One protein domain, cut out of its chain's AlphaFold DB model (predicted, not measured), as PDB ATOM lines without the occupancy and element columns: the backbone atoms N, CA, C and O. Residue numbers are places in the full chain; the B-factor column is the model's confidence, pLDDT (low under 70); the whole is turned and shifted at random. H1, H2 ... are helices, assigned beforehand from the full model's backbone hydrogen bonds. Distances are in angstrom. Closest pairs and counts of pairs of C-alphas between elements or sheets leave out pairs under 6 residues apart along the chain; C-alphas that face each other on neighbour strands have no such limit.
ATOM      1  N   PRO A  94     -51.072   8.724 -13.526       97.06
ATOM      2  CA  PRO A  94     -49.767   8.316 -14.053       97.06
ATOM      3  C   PRO A  94     -49.334   9.068 -15.303       97.06
ATOM      4  O   PRO A  94     -48.247   9.644 -15.339       97.06
ATOM      5  N   TRP A  95     -50.217   9.135 -16.292       95.06
ATOM      6  CA  TRP A  95     -49.956   9.824 -17.544       95.06
ATOM      7  C   TRP A  95     -49.777  11.335 -17.372       95.06
ATOM      8  O   TRP A  95     -48.829  11.913 -17.902       95.06
ATOM      9  N   GLN A  96     -50.654  11.994 -16.605       94.44
ATOM     10  CA  GLN A  96     -50.566  13.443 -16.390       94.44
ATOM     11  C   GLN A  96     -49.289  13.824 -15.641       94.44
ATOM     12  O   GLN A  96     -48.642  14.810 -15.995       94.44
ATOM     13  N   ASN A  97     -48.904  13.019 -14.653       96.12
ATOM     14  CA  ASN A  97     -47.672  13.212 -13.906       96.12
ATOM     15  C   ASN A  97     -46.445  13.024 -14.806       96.12
ATOM     16  O   ASN A  97     -45.551  13.867 -14.797       96.12
ATOM     17  N   LEU A  98     -46.417  11.972 -15.632       94.62
ATOM     18  CA  LEU A  98     -45.346  11.765 -16.607       94.62
ATOM     19  C   LEU A  98     -45.242  12.931 -17.594       94.62
ATOM     20  O   LEU A  98     -44.152  13.446 -17.826       94.62
ATOM     21  N   ARG A  99     -46.368  13.363 -18.168       92.88
ATOM     22  CA  ARG A  99     -46.409  14.488 -19.107       92.88
ATOM     23  C   ARG A  99     -45.859  15.764 -18.477       92.88
ATOM     24  O   ARG A  99     -45.109  16.486 -19.130       92.88
ATOM     25  N   GLU A 100     -46.219  16.044 -17.227       94.38
ATOM     26  CA  GLU A 100     -45.678  17.195 -16.507       94.38
ATOM     27  C   GLU A 100     -44.166  17.055 -16.289       94.38
ATOM     28  O   GLU A 100     -43.423  18.003 -16.544       94.38
ATOM     29  N   MET A 101     -43.701  15.867 -15.899       94.69
ATOM     30  CA  MET A 101     -42.280  15.568 -15.725       94.69
ATOM     31  C   MET A 101     -41.479  15.742 -17.020       94.69
ATOM     32  O   MET A 101     -40.450  16.412 -17.002       94.69
ATOM     33  N   LEU A 102     -41.965  15.223 -18.150       91.88
ATOM     34  CA  LEU A 102     -41.334  15.382 -19.467       91.88
ATOM     35  C   LEU A 102     -41.277  16.849 -19.908       91.88
ATOM     36  O   LEU A 102     -40.296  17.286 -20.502       91.88
ATOM     37  N   ARG A 103     -42.323  17.623 -19.603       91.00
ATOM     38  CA  ARG A 103     -42.405  19.047 -19.946       91.00
ATOM     39  C   ARG A 103     -41.464  19.909 -19.104       91.00
ATOM     40  O   ARG A 103     -40.951  20.907 -19.600       91.00
ATOM     41  N   LYS A 104     -41.304  19.576 -17.823       93.12
ATOM     42  CA  LYS A 104     -40.557  20.381 -16.843       93.12
ATOM     43  C   LYS A 104     -39.098  19.966 -16.705       93.12
ATOM     44  O   LYS A 104     -38.260  20.812 -16.420       93.12
ATOM     45  N   PHE A 105     -38.801  18.694 -16.955       92.56
ATOM     46  CA  PHE A 105     -37.464  18.114 -16.857       92.56
ATOM     47  C   PHE A 105     -37.122  17.269 -18.093       92.56
ATOM     48  O   PHE A 105     -36.845  16.074 -17.957       92.56
ATOM     49  N   PRO A 106     -37.127  17.843 -19.309       89.94
ATOM     50  CA  PRO A 106     -36.799  17.089 -20.520       89.94
ATOM     51  C   PRO A 106     -35.395  16.464 -20.454       89.94
ATOM     52  O   PRO A 106     -35.210  15.318 -20.858       89.94
ATOM     53  N   HIS A 107     -34.432  17.149 -19.822       89.50
ATOM     54  CA  HIS A 107     -33.063  16.658 -19.615       89.50
ATOM     55  C   HIS A 107     -32.978  15.389 -18.758       89.50
ATOM     56  O   HIS A 107     -31.989  14.669 -18.847       89.50
ATOM     57  N   ILE A 108     -33.993  15.090 -17.935       92.25
ATOM     58  CA  ILE A 108     -34.031  13.851 -17.144       92.25
ATOM     59  C   ILE A 108     -34.402  12.646 -18.016       92.25
ATOM     60  O   ILE A 108     -34.015  11.524 -17.702       92.25
ATOM     61  N   PHE A 109     -35.144  12.858 -19.101       86.62
ATOM     62  CA  PHE A 109     -35.688  11.783 -19.927       86.62
ATOM     63  C   PHE A 109     -35.074  11.722 -21.331       86.62
ATOM     64  O   PHE A 109     -35.516  10.888 -22.110       86.62
ATOM     65  N   ALA A 110     -34.052  12.527 -21.642       74.56
ATOM     66  CA  ALA A 110     -33.440  12.711 -22.968       74.56
ATOM     67  C   ALA A 110     -34.332  13.419 -24.014       74.56
ATOM     68  O   ALA A 110     -35.554  13.254 -24.038       74.56
ATOM     69  N   ASP A 111     -33.693  14.176 -24.914       64.94
ATOM     70  CA  ASP A 111     -34.341  15.126 -25.838       64.94
ATOM     71  C   ASP A 111     -35.307  14.478 -26.853       64.94
ATOM     72  O   ASP A 111     -36.265  15.113 -27.290       64.94
ATOM     73  N   GLU A 112     -35.114  13.201 -27.198       61.00
ATOM     74  CA  GLU A 112     -35.933  12.471 -28.189       61.00
ATOM     75  C   GLU A 112     -37.165  11.763 -27.588       61.00
ATOM     76  O   GLU A 112     -38.033  11.248 -28.298       61.00
ATOM     77  N   THR A 113     -37.263  11.706 -26.261       64.69
ATOM     78  CA  THR A 113     -38.332  10.971 -25.569       64.69
ATOM     79  C   THR A 113     -39.700  11.643 -25.651       64.69
ATOM     80  O   THR A 113     -40.676  10.919 -25.839       64.69
ATOM     81  N   PRO A 114     -39.837  12.982 -25.563       61.31
ATOM     82  CA  PRO A 114     -41.149  13.615 -25.627       61.31
ATOM     83  C   PRO A 114     -41.892  13.280 -26.927       61.31
ATOM     84  O   PRO A 114     -43.047  12.868 -26.880       61.31
ATOM     85  N   SER A 115     -41.229  13.365 -28.084       60.31
ATOM     86  CA  SER A 115     -41.865  13.187 -29.398       60.31
ATOM     87  C   SER A 115     -42.378  11.766 -29.641       60.31
ATOM     88  O   SER A 115     -43.444  11.604 -30.223       60.31
ATOM     89  N   THR A 116     -41.674  10.739 -29.162       63.75
ATOM     90  CA  THR A 116     -42.086   9.332 -29.303       63.75
ATOM     91  C   THR A 116     -43.151   8.921 -28.287       63.75
ATOM     92  O   THR A 116     -44.005   8.090 -28.597       63.75
ATOM     93  N   PHE A 117     -43.150   9.523 -27.094       66.31
ATOM     94  CA  PHE A 117     -44.088   9.162 -26.029       66.31
ATOM     95  C   PHE A 117     -45.487   9.742 -26.233       66.31
ATOM     96  O   PHE A 117     -46.458   9.085 -25.880       66.31
ATOM     97  N   PHE A 118     -45.626  10.926 -26.844       65.69
ATOM     98  CA  PHE A 118     -46.939  11.552 -27.073       65.69
ATOM     99  C   PHE A 118     -47.877  10.757 -28.000       65.69
ATOM    100  O   PHE A 118     -49.053  11.102 -28.095       65.69
ATOM    101  N   TYR A 119     -47.392   9.693 -28.648       64.75
ATOM    102  CA  TYR A 119     -48.215   8.763 -29.425       64.75
ATOM    103  C   TYR A 119     -48.857   7.647 -28.586       64.75
ATOM    104  O   TYR A 119     -49.695   6.915 -29.107       64.75
ATOM    105  N   GLN A 120     -48.482   7.488 -27.313       68.88
ATOM    106  CA  GLN A 120     -49.142   6.527 -26.430       68.88
ATOM    107  C   GLN A 120     -50.499   7.058 -25.957       68.88
ATOM    108  O   GLN A 120     -50.646   8.231 -25.611       68.88
ATOM    109  N   GLU A 121     -51.494   6.175 -25.905       83.00
ATOM    110  CA  GLU A 121     -52.811   6.510 -25.373       83.00
ATOM    111  C   GLU A 121     -52.770   6.615 -23.841       83.00
ATOM    112  O   GLU A 121     -52.341   5.690 -23.148       83.00
ATOM    113  N   GLU A 122     -53.281   7.727 -23.299       90.62
ATOM    114  CA  GLU A 122     -53.359   7.989 -21.852       90.62
ATOM    115  C   GLU A 122     -53.988   6.820 -21.074       90.62
ATOM    116  O   GLU A 122     -53.504   6.447 -20.002       90.62
ATOM    117  N   GLY A 123     -55.064   6.240 -21.616       92.00
ATOM    118  CA  GLY A 123     -55.775   5.122 -20.995       92.00
ATOM    119  C   GLY A 123     -54.883   3.896 -20.814       92.00
ATOM    120  O   GLY A 123     -54.819   3.350 -19.713       92.00
ATOM    121  N   HIS A 124     -54.137   3.533 -21.859       92.25
ATOM    122  CA  HIS A 124     -53.253   2.372 -21.849       92.25
ATOM    123  C   HIS A 124     -52.115   2.529 -20.835       92.25
ATOM    124  O   HIS A 124     -51.905   1.651 -20.000       92.25
ATOM    125  N   PHE A 125     -51.430   3.679 -20.827       93.06
ATOM    126  CA  PHE A 125     -50.334   3.914 -19.882       93.06
ATOM    127  C   PHE A 125     -50.809   3.885 -18.422       93.06
ATOM    128  O   PHE A 125     -50.164   3.287 -17.553       93.06
ATOM    129  N   ASN A 126     -51.955   4.514 -18.140       96.25
ATOM    130  CA  ASN A 126     -52.548   4.503 -16.805       96.25
ATOM    131  C   ASN A 126     -52.888   3.073 -16.361       96.25
ATOM    132  O   ASN A 126     -52.552   2.690 -15.240       96.25
ATOM    133  N   GLU A 127     -53.525   2.284 -17.228       96.12
ATOM    134  CA  GLU A 127     -53.860   0.886 -16.950       96.12
ATOM    135  C   GLU A 127     -52.606   0.052 -16.663       96.12
ATOM    136  O   GLU A 127     -52.531  -0.575 -15.602       96.12
ATOM    137  N   SER A 128     -51.591   0.118 -17.531       95.31
ATOM    138  CA  SER A 128     -50.308  -0.568 -17.337       95.31
ATOM    139  C   SER A 128     -49.678  -0.241 -15.984       95.31
ATOM    140  O   SER A 128     -49.239  -1.141 -15.261       95.31
ATOM    141  N   TYR A 129     -49.680   1.036 -15.588       96.88
ATOM    142  CA  TYR A 129     -49.154   1.467 -14.295       96.88
ATOM    143  C   TYR A 129     -49.953   0.903 -13.110       96.88
ATOM    144  O   TYR A 129     -49.367   0.392 -12.148       96.88
ATOM    145  N   PHE A 130     -51.288   0.972 -13.154       97.69
ATOM    146  CA  PHE A 130     -52.135   0.466 -12.070       97.69
ATOM    147  C   PHE A 130     -52.047  -1.057 -11.932       97.69
ATOM    148  O   PHE A 130     -51.911  -1.562 -10.817       97.69
ATOM    149  N   VAL A 131     -52.048  -1.794 -13.046       96.62
ATOM    150  CA  VAL A 131     -51.874  -3.255 -13.057       96.62
ATOM    151  C   VAL A 131     -50.505  -3.635 -12.496       96.62
ATOM    152  O   VAL A 131     -50.407  -4.505 -11.625       96.62
ATOM    153  N   PHE A 132     -49.447  -2.952 -12.940       96.00
ATOM    154  CA  PHE A 132     -48.093  -3.199 -12.459       96.00
ATOM    155  C   PHE A 132     -47.958  -2.950 -10.954       96.00
ATOM    156  O   PHE A 132     -47.492  -3.824 -10.224       96.00
ATOM    157  N   THR A 133     -48.398  -1.791 -10.462       95.94
ATOM    158  CA  THR A 133     -48.289  -1.441  -9.036       95.94
ATOM    159  C   THR A 133     -49.180  -2.300  -8.139       95.94
ATOM    160  O   THR A 133     -48.797  -2.573  -7.000       95.94
ATOM    161  N   ALA A 134     -50.327  -2.777  -8.632       95.94
ATOM    162  CA  ALA A 134     -51.154  -3.753  -7.924       95.94
ATOM    163  C   ALA A 134     -50.406  -5.079  -7.749       95.94
ATOM    164  O   ALA A 134     -50.234  -5.549  -6.622       95.94
ATOM    165  N   ARG A 135     -49.872  -5.636  -8.844       93.94
ATOM    166  CA  ARG A 135     -49.068  -6.867  -8.818       93.94
ATOM    167  C   ARG A 135     -47.833  -6.716  -7.929       93.94
ATOM    168  O   ARG A 135     -47.523  -7.606  -7.140       93.94
ATOM    169  N   LEU A 136     -47.149  -5.581  -8.029       91.81
ATOM    170  CA  LEU A 136     -45.974  -5.260  -7.228       91.81
ATOM    171  C   LEU A 136     -46.300  -5.204  -5.729       91.81
ATOM    172  O   LEU A 136     -45.571  -5.781  -4.921       91.81
ATOM    173  N   GLY A 137     -47.405  -4.553  -5.358       92.12
ATOM    174  CA  GLY A 137     -47.872  -4.486  -3.975       92.12
ATOM    175  C   GLY A 137     -48.202  -5.866  -3.401       92.12
ATOM    176  O   GLY A 137     -47.814  -6.166  -2.271       92.12
ATOM    177  N   GLU A 138     -48.829  -6.740  -4.198       91.62
ATOM    178  CA  GLU A 138     -49.078  -8.127  -3.797       91.62
ATOM    179  C   GLU A 138     -47.784  -8.906  -3.555       91.62
ATOM    180  O   GLU A 138     -47.655  -9.590  -2.535       91.62
ATOM    181  N   ILE A 139     -46.819  -8.792  -4.476       88.50
ATOM    182  CA  ILE A 139     -45.511  -9.445  -4.360       88.50
ATOM    183  C   ILE A 139     -44.814  -8.966  -3.087       88.50
ATOM    184  O   ILE A 139     -44.438  -9.798  -2.266       88.50
ATOM    185  N   LEU A 140     -44.694  -7.652  -2.873       87.56
ATOM    186  CA  LEU A 140     -44.013  -7.083  -1.702       87.56
ATOM    187  C   LEU A 140     -44.660  -7.506  -0.378       87.56
ATOM    188  O   LEU A 140     -43.956  -7.798   0.591       87.56
ATOM    189  N   PHE A 141     -45.992  -7.575  -0.330       87.25
ATOM    190  CA  PHE A 141     -46.710  -8.014   0.863       87.25
ATOM    191  C   PHE A 141     -46.567  -9.520   1.140       87.25
ATOM    192  O   PHE A 141     -46.511  -9.941   2.298       87.25
ATOM    193  N   ARG A 142     -46.515 -10.356   0.102       86.31
ATOM    194  CA  ARG A 142     -46.417 -11.817   0.258       86.31
ATOM    195  C   ARG A 142     -44.977 -12.314   0.346       86.31
ATOM    196  O   ARG A 142     -44.742 -13.439   0.787       86.31
ATOM    197  N   PHE A 143     -44.004 -11.489  -0.034       82.06
ATOM    198  CA  PHE A 143     -42.590 -11.839   0.021       82.06
ATOM    199  C   PHE A 143     -42.135 -12.049   1.469       82.06
ATOM    200  O   PHE A 143     -42.255 -11.148   2.302       82.06
ATOM    201  N   LYS A 144     -41.603 -13.238   1.785       67.25
ATOM    202  CA  LYS A 144     -41.289 -13.632   3.172       67.25
ATOM    203  C   LYS A 144     -40.073 -12.919   3.782       67.25
ATOM    204  O   LYS A 144     -39.987 -12.821   4.995       67.25
ATOM    205  N   ASN A 145     -39.142 -12.402   2.979       65.06
ATOM    206  CA  ASN A 145     -37.909 -11.796   3.497       65.06
ATOM    207  C   ASN A 145     -37.628 -10.453   2.822       65.06
ATOM    208  O   ASN A 145     -37.007 -10.423   1.764       65.06
ATOM    209  N   ALA A 146     -38.010  -9.336   3.445       62.28
ATOM    210  CA  ALA A 146     -37.691  -8.009   2.915       62.28
ATOM    211  C   ALA A 146     -36.187  -7.761   2.621       62.28
ATOM    212  O   ALA A 146     -35.897  -7.046   1.665       62.28
ATOM    213  N   PRO A 147     -35.213  -8.351   3.353       59.50
ATOM    214  CA  PRO A 147     -33.789  -8.170   3.049       59.50
ATOM    215  C   PRO A 147     -33.298  -8.793   1.730       59.50
ATOM    216  O   PRO A 147     -32.185  -8.482   1.323       59.50
ATOM    217  N   ASN A 148     -34.091  -9.655   1.080       60.97
ATOM    218  CA  ASN A 148     -33.740 -10.305  -0.194       60.97
ATOM    219  C   ASN A 148     -34.441  -9.653  -1.400       60.97
ATOM    220  O   ASN A 148     -34.551 -10.257  -2.467       60.97
ATOM    221  N   LEU A 149     -34.999  -8.456  -1.217       68.94
ATOM    222  CA  LEU A 149     -35.665  -7.726  -2.284       68.94
ATOM    223  C   LEU A 149     -34.629  -7.092  -3.205       68.94
ATOM    224  O   LEU A 149     -34.028  -6.067  -2.881       68.94
ATOM    225  N   ASN A 150     -34.456  -7.699  -4.373       73.44
ATOM    226  CA  ASN A 150     -33.617  -7.163  -5.429       73.44
ATOM    227  C   ASN A 150     -34.456  -6.354  -6.431       73.44
ATOM    228  O   ASN A 150     -35.638  -6.619  -6.640       73.44
ATOM    229  N   LEU A 151     -33.849  -5.328  -7.033       81.56
ATOM    230  CA  LEU A 151     -34.515  -4.507  -8.050       81.56
ATOM    231  C   LEU A 151     -34.825  -5.324  -9.312       81.56
ATOM    232  O   LEU A 151     -35.849  -5.112  -9.955       81.56
ATOM    233  N   GLN A 152     -33.951  -6.275  -9.641       82.50
ATOM    234  CA  GLN A 152     -34.006  -7.052 -10.872       82.50
ATOM    235  C   GLN A 152     -35.339  -7.795 -11.038       82.50
ATOM    236  O   GLN A 152     -35.974  -7.683 -12.083       82.50
ATOM    237  N   THR A 153     -35.828  -8.452  -9.985       76.81
ATOM    238  CA  THR A 153     -37.119  -9.154  -9.971       76.81
ATOM    239  C   THR A 153     -38.285  -8.213 -10.278       76.81
ATOM    240  O   THR A 153     -39.276  -8.624 -10.882       76.81
ATOM    241  N   PHE A 154     -38.182  -6.937  -9.904       81.50
ATOM    242  CA  PHE A 154     -39.213  -5.944 -10.194       81.50
ATOM    243  C   PHE A 154     -39.127  -5.404 -11.612       81.50
ATOM    244  O   PHE A 154     -40.154  -5.295 -12.277       81.50
ATOM    245  N   ILE A 155     -37.914  -5.140 -12.092       86.00
ATOM    246  CA  ILE A 155     -37.668  -4.673 -13.458       86.00
ATOM    247  C   ILE A 155     -38.063  -5.733 -14.493       86.00
ATOM    248  O   ILE A 155     -38.617  -5.390 -15.532       86.00
ATOM    249  N   GLU A 156     -37.849  -7.019 -14.208       85.06
ATOM    250  CA  GLU A 156     -38.251  -8.128 -15.089       85.06
ATOM    251  C   GLU A 156     -39.769  -8.247 -15.268       85.06
ATOM    252  O   GLU A 156     -40.231  -8.719 -16.302       85.06
ATOM    253  N   ASN A 157     -40.549  -7.799 -14.282       83.25
ATOM    254  CA  ASN A 157     -42.013  -7.806 -14.332       83.25
ATOM    255  C   ASN A 157     -42.603  -6.426 -14.667       83.25
ATOM    256  O   ASN A 157     -43.823  -6.261 -14.633       83.25
ATOM    257  N   CYS A 158     -41.750  -5.438 -14.944       90.81
ATOM    258  CA  CYS A 158     -42.155  -4.081 -15.266       90.81
ATOM    259  C   CYS A 158     -42.601  -4.001 -16.735       90.81
ATOM    260  O   CYS A 158     -41.864  -4.479 -17.603       90.81
ATOM    261  N   PRO A 159     -43.759  -3.381 -17.040       92.00
ATOM    262  CA  PRO A 159     -44.148  -3.081 -18.415       92.00
ATOM    263  C   PRO A 159     -43.031  -2.342 -19.153       92.00
ATOM    264  O   PRO A 159     -42.332  -1.515 -18.554       92.00
ATOM    265  N   PHE A 160     -42.850  -2.654 -20.438       89.94
ATOM    266  CA  PHE A 160     -41.736  -2.155 -21.247       89.94
ATOM    267  C   PHE A 160     -41.682  -0.623 -21.255       89.94
ATOM    268  O   PHE A 160     -40.624  -0.031 -21.055       89.94
ATOM    269  N   GLU A 161     -42.838   0.013 -21.408       88.50
ATOM    270  CA  GLU A 161     -43.018   1.457 -21.424       88.50
ATOM    271  C   GLU A 161     -42.592   2.118 -20.102       88.50
ATOM    272  O   GLU A 161     -41.924   3.148 -20.119       88.50
ATOM    273  N   ILE A 162     -42.885   1.500 -18.953       92.44
ATOM    274  CA  ILE A 162     -42.471   2.004 -17.634       92.44
ATOM    275  C   ILE A 162     -40.976   1.750 -17.414       92.44
ATOM    276  O   ILE A 162     -40.266   2.614 -16.898       92.44
ATOM    277  N   LYS A 163     -40.484   0.577 -17.829       92.62
ATOM    278  CA  LYS A 163     -39.079   0.184 -17.689       92.62
ATOM    279  C   LYS A 163     -38.158   1.100 -18.494       92.62
ATOM    280  O   LYS A 163     -37.201   1.628 -17.939       92.62
ATOM    281  N   SER A 164     -38.474   1.331 -19.768       89.56
ATOM    282  CA  SER A 164     -37.682   2.198 -20.647       89.56
ATOM    283  C   SER A 164     -37.633   3.640 -20.130       89.56
ATOM    284  O   SER A 164     -36.583   4.283 -20.166       89.56
ATOM    285  N   LEU A 165     -38.744   4.146 -19.584       91.62
ATOM    286  CA  LEU A 165     -38.762   5.451 -18.922       91.62
ATOM    287  C   LEU A 165     -37.894   5.486 -17.665       91.62
ATOM    288  O   LEU A 165     -37.212   6.482 -17.432       91.62
ATOM    289  N   PHE A 166     -37.924   4.427 -16.855       94.00
ATOM    290  CA  PHE A 166     -37.110   4.352 -15.649       94.00
ATOM    291  C   PHE A 166     -35.611   4.347 -15.968       94.00
ATOM    292  O   PHE A 166     -34.857   5.046 -15.298       94.00
ATOM    293  N   GLU A 167     -35.182   3.613 -16.996       91.56
ATOM    294  CA  GLU A 167     -33.778   3.574 -17.434       91.56
ATOM    295  C   GLU A 167     -33.273   4.982 -17.798       91.56
ATOM    296  O   GLU A 167     -32.234   5.417 -17.300       91.56
ATOM    297  N   LYS A 168     -34.069   5.743 -18.563       91.62
ATOM    298  CA  LYS A 168     -33.775   7.147 -18.900       91.62
ATOM    299  C   LYS A 168     -33.764   8.039 -17.658       91.62
ATOM    300  O   LYS A 168     -32.809   8.775 -17.422       91.62
ATOM    301  N   PHE A 169     -34.800   7.922 -16.827       94.31
ATOM    302  CA  PHE A 169     -34.921   8.666 -15.577       94.31
ATOM    303  C   PHE A 169     -33.717   8.451 -14.659       94.31
ATOM    304  O   PHE A 169     -33.214   9.412 -14.083       94.31
ATOM    305  N   GLN A 170     -33.246   7.210 -14.514       92.50
ATOM    306  CA  GLN A 170     -32.119   6.851 -13.658       92.50
ATOM    307  C   GLN A 170     -30.832   7.567 -14.090       92.50
ATOM    308  O   GLN A 170     -30.099   8.087 -13.239       92.50
ATOM    309  N   GLU A 171     -30.567   7.614 -15.395       89.75
ATOM    310  CA  GLU A 171     -29.425   8.327 -15.961       89.75
ATOM    311  C   GLU A 171     -29.557   9.842 -15.746       89.75
ATOM    312  O   GLU A 171     -28.674  10.474 -15.157       89.75
ATOM    313  N   GLY A 172     -30.700  10.419 -16.126       91.69
ATOM    314  CA  GLY A 172     -30.924  11.860 -16.067       91.69
ATOM    315  C   GLY A 172     -30.984  12.429 -14.644       91.69
ATOM    316  O   GLY A 172     -30.321  13.420 -14.328       91.69
ATOM    317  N   ILE A 173     -31.703  11.776 -13.722       92.94
ATOM    318  CA  ILE A 173     -31.829  12.250 -12.331       92.94
ATOM    319  C   ILE A 173     -30.516  12.143 -11.543       92.94
ATOM    320  O   ILE A 173     -30.338  12.772 -10.494       92.94
ATOM    321  N   SER A 174     -29.559  11.349 -12.029       86.38
ATOM    322  CA  SER A 174     -28.218  11.291 -11.446       86.38
ATOM    323  C   SER A 174     -27.471  12.625 -11.606       86.38
ATOM    324  O   SER A 174     -26.669  12.984 -10.733       86.38
ATOM    325  N   GLN A 175     -27.802  13.398 -12.643       88.69
ATOM    326  CA  GLN A 175     -27.238  14.723 -12.916       88.69
ATOM    327  C   GLN A 175     -28.021  15.846 -12.211       88.69
ATOM    328  O   GLN A 175     -27.411  16.787 -11.697       88.69
ATOM    329  N   ASP A 176     -29.345  15.715 -12.080       91.81
ATOM    330  CA  ASP A 176     -30.198  16.706 -11.408       91.81
ATOM    331  C   ASP A 176     -30.220  16.530  -9.877       91.81
ATOM    332  O   ASP A 176     -31.070  15.856  -9.283       91.81
ATOM    333  N   ARG A 177     -29.229  17.130  -9.209       91.31
ATOM    334  CA  ARG A 177     -29.036  16.989  -7.755       91.31
ATOM    335  C   ARG A 177     -30.170  17.597  -6.933       91.31
ATOM    336  O   ARG A 177     -30.503  17.022  -5.896       91.31
ATOM    337  N   LEU A 178     -30.730  18.729  -7.360       92.94
ATOM    338  CA  LEU A 178     -31.766  19.439  -6.609       92.94
ATOM    339  C   LEU A 178     -33.095  18.695  -6.681       92.94
ATOM    340  O   LEU A 178     -33.718  18.448  -5.647       92.94
ATOM    341  N   PHE A 179     -33.497  18.271  -7.881       93.62
ATOM    342  CA  PHE A 179     -34.729  17.515  -8.043       93.62
ATOM    343  C   PHE A 179     -34.654  16.156  -7.340       93.62
ATOM    344  O   PHE A 179     -35.585  15.765  -6.628       93.62
ATOM    345  N   ARG A 180     -33.509  15.463  -7.446       92.94
ATOM    346  CA  ARG A 180     -33.261  14.231  -6.685       92.94
ATOM    347  C   ARG A 180     -33.389  14.463  -5.183       92.94
ATOM    348  O   ARG A 180     -34.065  13.692  -4.503       92.94
ATOM    349  N   PHE A 181     -32.743  15.508  -4.675       92.88
ATOM    350  CA  PHE A 181     -32.772  15.863  -3.262       92.88
ATOM    351  C   PHE A 181     -34.203  16.091  -2.765       92.88
ATOM    352  O   PHE A 181     -34.600  15.486  -1.767       92.88
ATOM    353  N   LEU A 182     -34.988  16.896  -3.489       93.56
ATOM    354  CA  LEU A 182     -36.384  17.169  -3.154       93.56
ATOM    355  C   LEU A 182     -37.208  15.885  -3.087       93.56
ATOM    356  O   LEU A 182     -37.900  15.635  -2.101       93.56
ATOM    357  N   CYS A 183     -37.095  15.046  -4.118       93.62
ATOM    358  CA  CYS A 183     -37.809  13.780  -4.193       93.62
ATOM    359  C   CYS A 183     -37.469  12.862  -3.009       93.62
ATOM    360  O   CYS A 183     -38.365  12.285  -2.396       93.62
ATOM    361  N   GLN A 184     -36.193  12.745  -2.633       91.38
ATOM    362  CA  GLN A 184     -35.791  11.934  -1.479       91.38
ATOM    363  C   GLN A 184     -36.282  12.524  -0.149       91.38
ATOM    364  O   GLN A 184     -36.761  11.782   0.713       91.38
ATOM    365  N   ALA A 185     -36.214  13.847   0.016       91.12
ATOM    366  CA  ALA A 185     -36.708  14.527   1.210       91.12
ATOM    367  C   ALA A 185     -38.224  14.357   1.375       91.12
ATOM    368  O   ALA A 185     -38.700  14.122   2.489       91.12
ATOM    369  N   PHE A 186     -38.973  14.417   0.272       92.00
ATOM    370  CA  PHE A 186     -40.426  14.323   0.276       92.00
ATOM    371  C   PHE A 186     -40.944  12.882   0.367       92.00
ATOM    372  O   PHE A 186     -41.668  12.545   1.309       92.00
ATOM    373  N   PHE A 187     -40.566  12.027  -0.590       91.38
ATOM    374  CA  PHE A 187     -41.090  10.664  -0.727       91.38
ATOM    375  C   PHE A 187     -40.475   9.696   0.284       91.38
ATOM    376  O   PHE A 187     -41.164   8.833   0.822       91.38
ATOM    377  N   GLN A 188     -39.180   9.853   0.569       88.81
ATOM    378  CA  GLN A 188     -38.417   8.911   1.397       88.81
ATOM    379  C   GLN A 188     -38.109   9.454   2.794       88.81
ATOM    380  O   GLN A 188     -37.494   8.750   3.589       88.81
ATOM    381  N   ARG A 189     -38.529  10.695   3.092       88.06
ATOM    382  CA  ARG A 189     -38.348  11.366   4.389       88.06
ATOM    383  C   ARG A 189     -36.895  11.328   4.887       88.06
ATOM    384  O   ARG A 189     -36.637  11.142   6.072       88.06
ATOM    385  N   LYS A 190     -35.923  11.529   3.988       88.12
ATOM    386  CA  LYS A 190     -34.487  11.560   4.326       88.12
ATOM    387  C   LYS A 190     -33.734  12.655   3.578       88.12
ATOM    388  O   LYS A 190     -34.098  13.019   2.466       88.12
ATOM    389  N   ILE A 191     -32.634  13.118   4.161       89.19
ATOM    390  CA  ILE A 191     -31.715  14.071   3.532       89.19
ATOM    391  C   ILE A 191     -30.518  13.278   3.011       89.19
ATOM    392  O   ILE A 191     -29.718  12.756   3.786       89.19
ATOM    393  N   SER A 192     -30.399  13.145   1.694       86.38
ATOM    394  CA  SER A 192     -29.307  12.403   1.062       86.38
ATOM    395  C   SER A 192     -28.848  13.093  -0.214       86.38
ATOM    396  O   SER A 192     -29.629  13.741  -0.903       86.38
ATOM    397  N   ARG A 193     -27.562  12.934  -0.536       80.94
ATOM    398  CA  ARG A 193     -26.997  13.315  -1.842       80.94
ATOM    399  C   ARG A 193     -26.984  12.150  -2.832       80.94
ATOM    400  O   ARG A 193     -26.864  12.380  -4.034       80.94
ATOM    401  N   ASN A 194     -27.123  10.923  -2.333       82.44
ATOM    402  CA  ASN A 194     -27.002   9.685  -3.096       82.44
ATOM    403  C   ASN A 194     -28.283   8.845  -2.990       82.44
ATOM    404  O   ASN A 194     -29.007   8.906  -1.992       82.44
ATOM    405  N   ALA A 195     -28.525   8.007  -3.992       85.69
ATOM    406  CA  ALA A 195     -29.615   7.041  -4.011       85.69
ATOM    407  C   ALA A 195     -29.106   5.703  -4.569       85.69
ATOM    408  O   ALA A 195     -28.279   5.701  -5.475       85.69
ATOM    409  N   SER A 196     -29.567   4.568  -4.039       85.50
ATOM    410  CA  SER A 196     -29.476   3.290  -4.772       85.50
ATOM    411  C   SER A 196     -30.510   3.242  -5.886       85.50
ATOM    412  O   SER A 196     -31.550   3.885  -5.789       85.50
ATOM    413  N   GLU A 197     -30.289   2.377  -6.870       87.44
ATOM    414  CA  GLU A 197     -31.235   2.137  -7.965       87.44
ATOM    415  C   GLU A 197     -32.642   1.799  -7.456       87.44
ATOM    416  O   GLU A 197     -33.616   2.369  -7.924       87.44
ATOM    417  N   PHE A 198     -32.756   0.970  -6.412       87.38
ATOM    418  CA  PHE A 198     -34.053   0.653  -5.799       87.38
ATOM    419  C   PHE A 198     -34.751   1.886  -5.200       87.38
ATOM    420  O   PHE A 198     -35.969   2.022  -5.268       87.38
ATOM    421  N   GLU A 199     -33.981   2.805  -4.607       88.75
ATOM    422  CA  GLU A 199     -34.533   4.049  -4.061       88.75
ATOM    423  C   GLU A 199     -34.983   4.983  -5.184       88.75
ATOM    424  O   GLU A 199     -36.006   5.645  -5.035       88.75
ATOM    425  N   LEU A 200     -34.243   5.030  -6.295       92.31
ATOM    426  CA  LEU A 200     -34.643   5.781  -7.484       92.31
ATOM    427  C   LEU A 200     -35.889   5.178  -8.128       92.31
ATOM    428  O   LEU A 200     -36.776   5.926  -8.515       92.31
ATOM    429  N   PHE A 201     -35.992   3.850  -8.181       93.44
ATOM    430  CA  PHE A 201     -37.165   3.160  -8.703       93.44
ATOM    431  C   PHE A 201     -38.413   3.464  -7.872       93.44
ATOM    432  O   PHE A 201     -39.453   3.815  -8.419       93.44
ATOM    433  N   HIS A 202     -38.305   3.424  -6.540       93.12
ATOM    434  CA  HIS A 202     -39.404   3.830  -5.659       93.12
ATOM    435  C   HIS A 202     -39.802   5.295  -5.864       93.12
ATOM    436  O   HIS A 202     -40.983   5.576  -6.038       93.12
ATOM    437  N   VAL A 203     -38.832   6.217  -5.926       95.00
ATOM    438  CA  VAL A 203     -39.100   7.636  -6.228       95.00
ATOM    439  C   VAL A 203     -39.804   7.790  -7.572       95.00
ATOM    440  O   VAL A 203     -40.768   8.543  -7.663       95.00
ATOM    441  N   PHE A 204     -39.354   7.072  -8.600       96.69
ATOM    442  CA  PHE A 204     -39.957   7.096  -9.927       96.69
ATOM    443  C   PHE A 204     -41.427   6.660  -9.886       96.69
ATOM    444  O   PHE A 204     -42.289   7.365 -10.407       96.69
ATOM    445  N   LEU A 205     -41.743   5.569  -9.183       96.31
ATOM    446  CA  LEU A 205     -43.133   5.152  -8.981       96.31
ATOM    447  C   LEU A 205     -43.938   6.205  -8.206       96.31
ATOM    448  O   LEU A 205     -45.050   6.532  -8.605       96.31
ATOM    449  N   CYS A 206     -43.390   6.805  -7.146       96.50
ATOM    450  CA  CYS A 206     -44.082   7.869  -6.412       96.50
ATOM    451  C   CYS A 206     -44.353   9.118  -7.269       96.50
ATOM    452  O   CYS A 206     -45.406   9.740  -7.119       96.50
ATOM    453  N   LEU A 207     -43.430   9.480  -8.167       97.12
ATOM    454  CA  LEU A 207     -43.598  10.597  -9.102       97.12
ATOM    455  C   LEU A 207     -44.742  10.341 -10.084       97.12
ATOM    456  O   LEU A 207     -45.541  11.241 -10.330       97.12
ATOM    457  N   LEU A 208     -44.844   9.119 -10.611       97.12
ATOM    458  CA  LEU A 208     -45.930   8.734 -11.510       97.12
ATOM    459  C   LEU A 208     -47.254   8.540 -10.767       97.12
ATOM    460  O   LEU A 208     -48.311   8.853 -11.293       97.12
ATOM    461  N   SER A 209     -47.242   8.077  -9.527       97.62
ATOM    462  CA  SER A 209     -48.464   7.758  -8.792       97.62
ATOM    463  C   SER A 209     -49.437   8.939  -8.639       97.62
ATOM    464  O   SER A 209     -49.010  10.059  -8.352       97.62
ATOM    465  N   PRO A 210     -50.764   8.706  -8.665       96.69
ATOM    466  CA  PRO A 210     -51.700   9.586  -7.974       96.69
ATOM    467  C   PRO A 210     -51.317   9.718  -6.495       96.69
ATOM    468  O   PRO A 210     -50.788   8.772  -5.902       96.69
ATOM    469  N   HIS A 211     -51.566  10.880  -5.895       94.88
ATOM    470  CA  HIS A 211     -51.218  11.141  -4.495       94.88
ATOM    471  C   HIS A 211     -52.482  11.222  -3.661       94.88
ATOM    472  O   HIS A 211     -53.411  11.957  -4.000       94.88
TER     473      HIS A 211
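What this domain is: This is residues 94 to 211 of the 449 residues of an uncharacterized protein of Epsilonproteobacteria bacterium (UniProt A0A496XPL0). A body of crossed helices is built round H8, which lies near the middle: H6 and H7 cross H8, and the first residue of H1 meets its end. The long H4 runs along one side of this body, and its last residues, 141 and 142, stick out together with residues 143 to 148 before the chain folds back to the short H5. The printed part has 118 residues, with eight named helices, H1 to H8 in order, and no named strand; the class is all helix. It is compact, with a radius of gyration of the C-alphas of 14.2 A and spans of 42 by 34 by 24 A.

How they stand to each other: H1, residues 94 to 104, touches H4, residues 122 to 142, which meets it with residues 122 to 129 alone; the closest C-alphas, of Pro 94 and Asn 126, are 5.5 A apart. The two run opposite ways at a steep tilt of 69 degrees, only just short of about perpendicular. H2, residues 106 to 109, touches H6, residues 160 to 175, where the closest C-alphas, of Ile 108 and Gly 172, are 3.8 A apart. H3, residues 113 to 117, is close to H1 but not clearly touching, with the C-alphas of Leu 102 and Pro 114 closest at 6.4 A. H5, residues 151 to 156, is close to H4 but not clearly touching, at 7.4 A between the C-alphas of Leu 136 and Phe 154. H6 and H7, residues 177 to 187, only just touch, and only at the corner, with 3 pairs of C-alphas within 8 A; the closest are Ile 173 and Arg 180, 6.2 A apart. H8, residues 197 to 208, touches H6, H7 and H1. Its closest C-alphas are Leu 200 to Gln 170 of H6 at 6.8 A, Val 203 to Phe 187 of H7 at 6.6 A, and Leu 208 to Pro 94 of H1 at 4.6 A. H8 is about perpendicular to H7, at 75 degrees, and to H1, at 78 degrees. Every O i to N i+4 pair is within hydrogen-bond range in H1, H3, H4, H5, H7 and H8; H6 has 10 of 12, and H2 is too short for such a pair.

Where its parts are: H1 begins at C-alpha 94 (-49.767, 8.316, -14.053) and is 15.4 A long. H2 measures 5.5 A, H3 6.1 A and H5 8.8 A. H4 spans 30.5 A and ends at C-alpha 142 (-46.417, -11.817, 0.258). H6 spans 23.8 A and H7 15.3 A. H8 spans 16.5 A and ends at C-alpha 208 (-45.930, 8.734, -11.510).

The domain as a whole: The two C-alphas farthest apart are those of Ser 115 and Lys 144, 42.2 A. The printed part has no cut, and no link is long. Mean pLDDT of the printed part is 87.2; residues 111 to 120 and 144 to 149 are under 70.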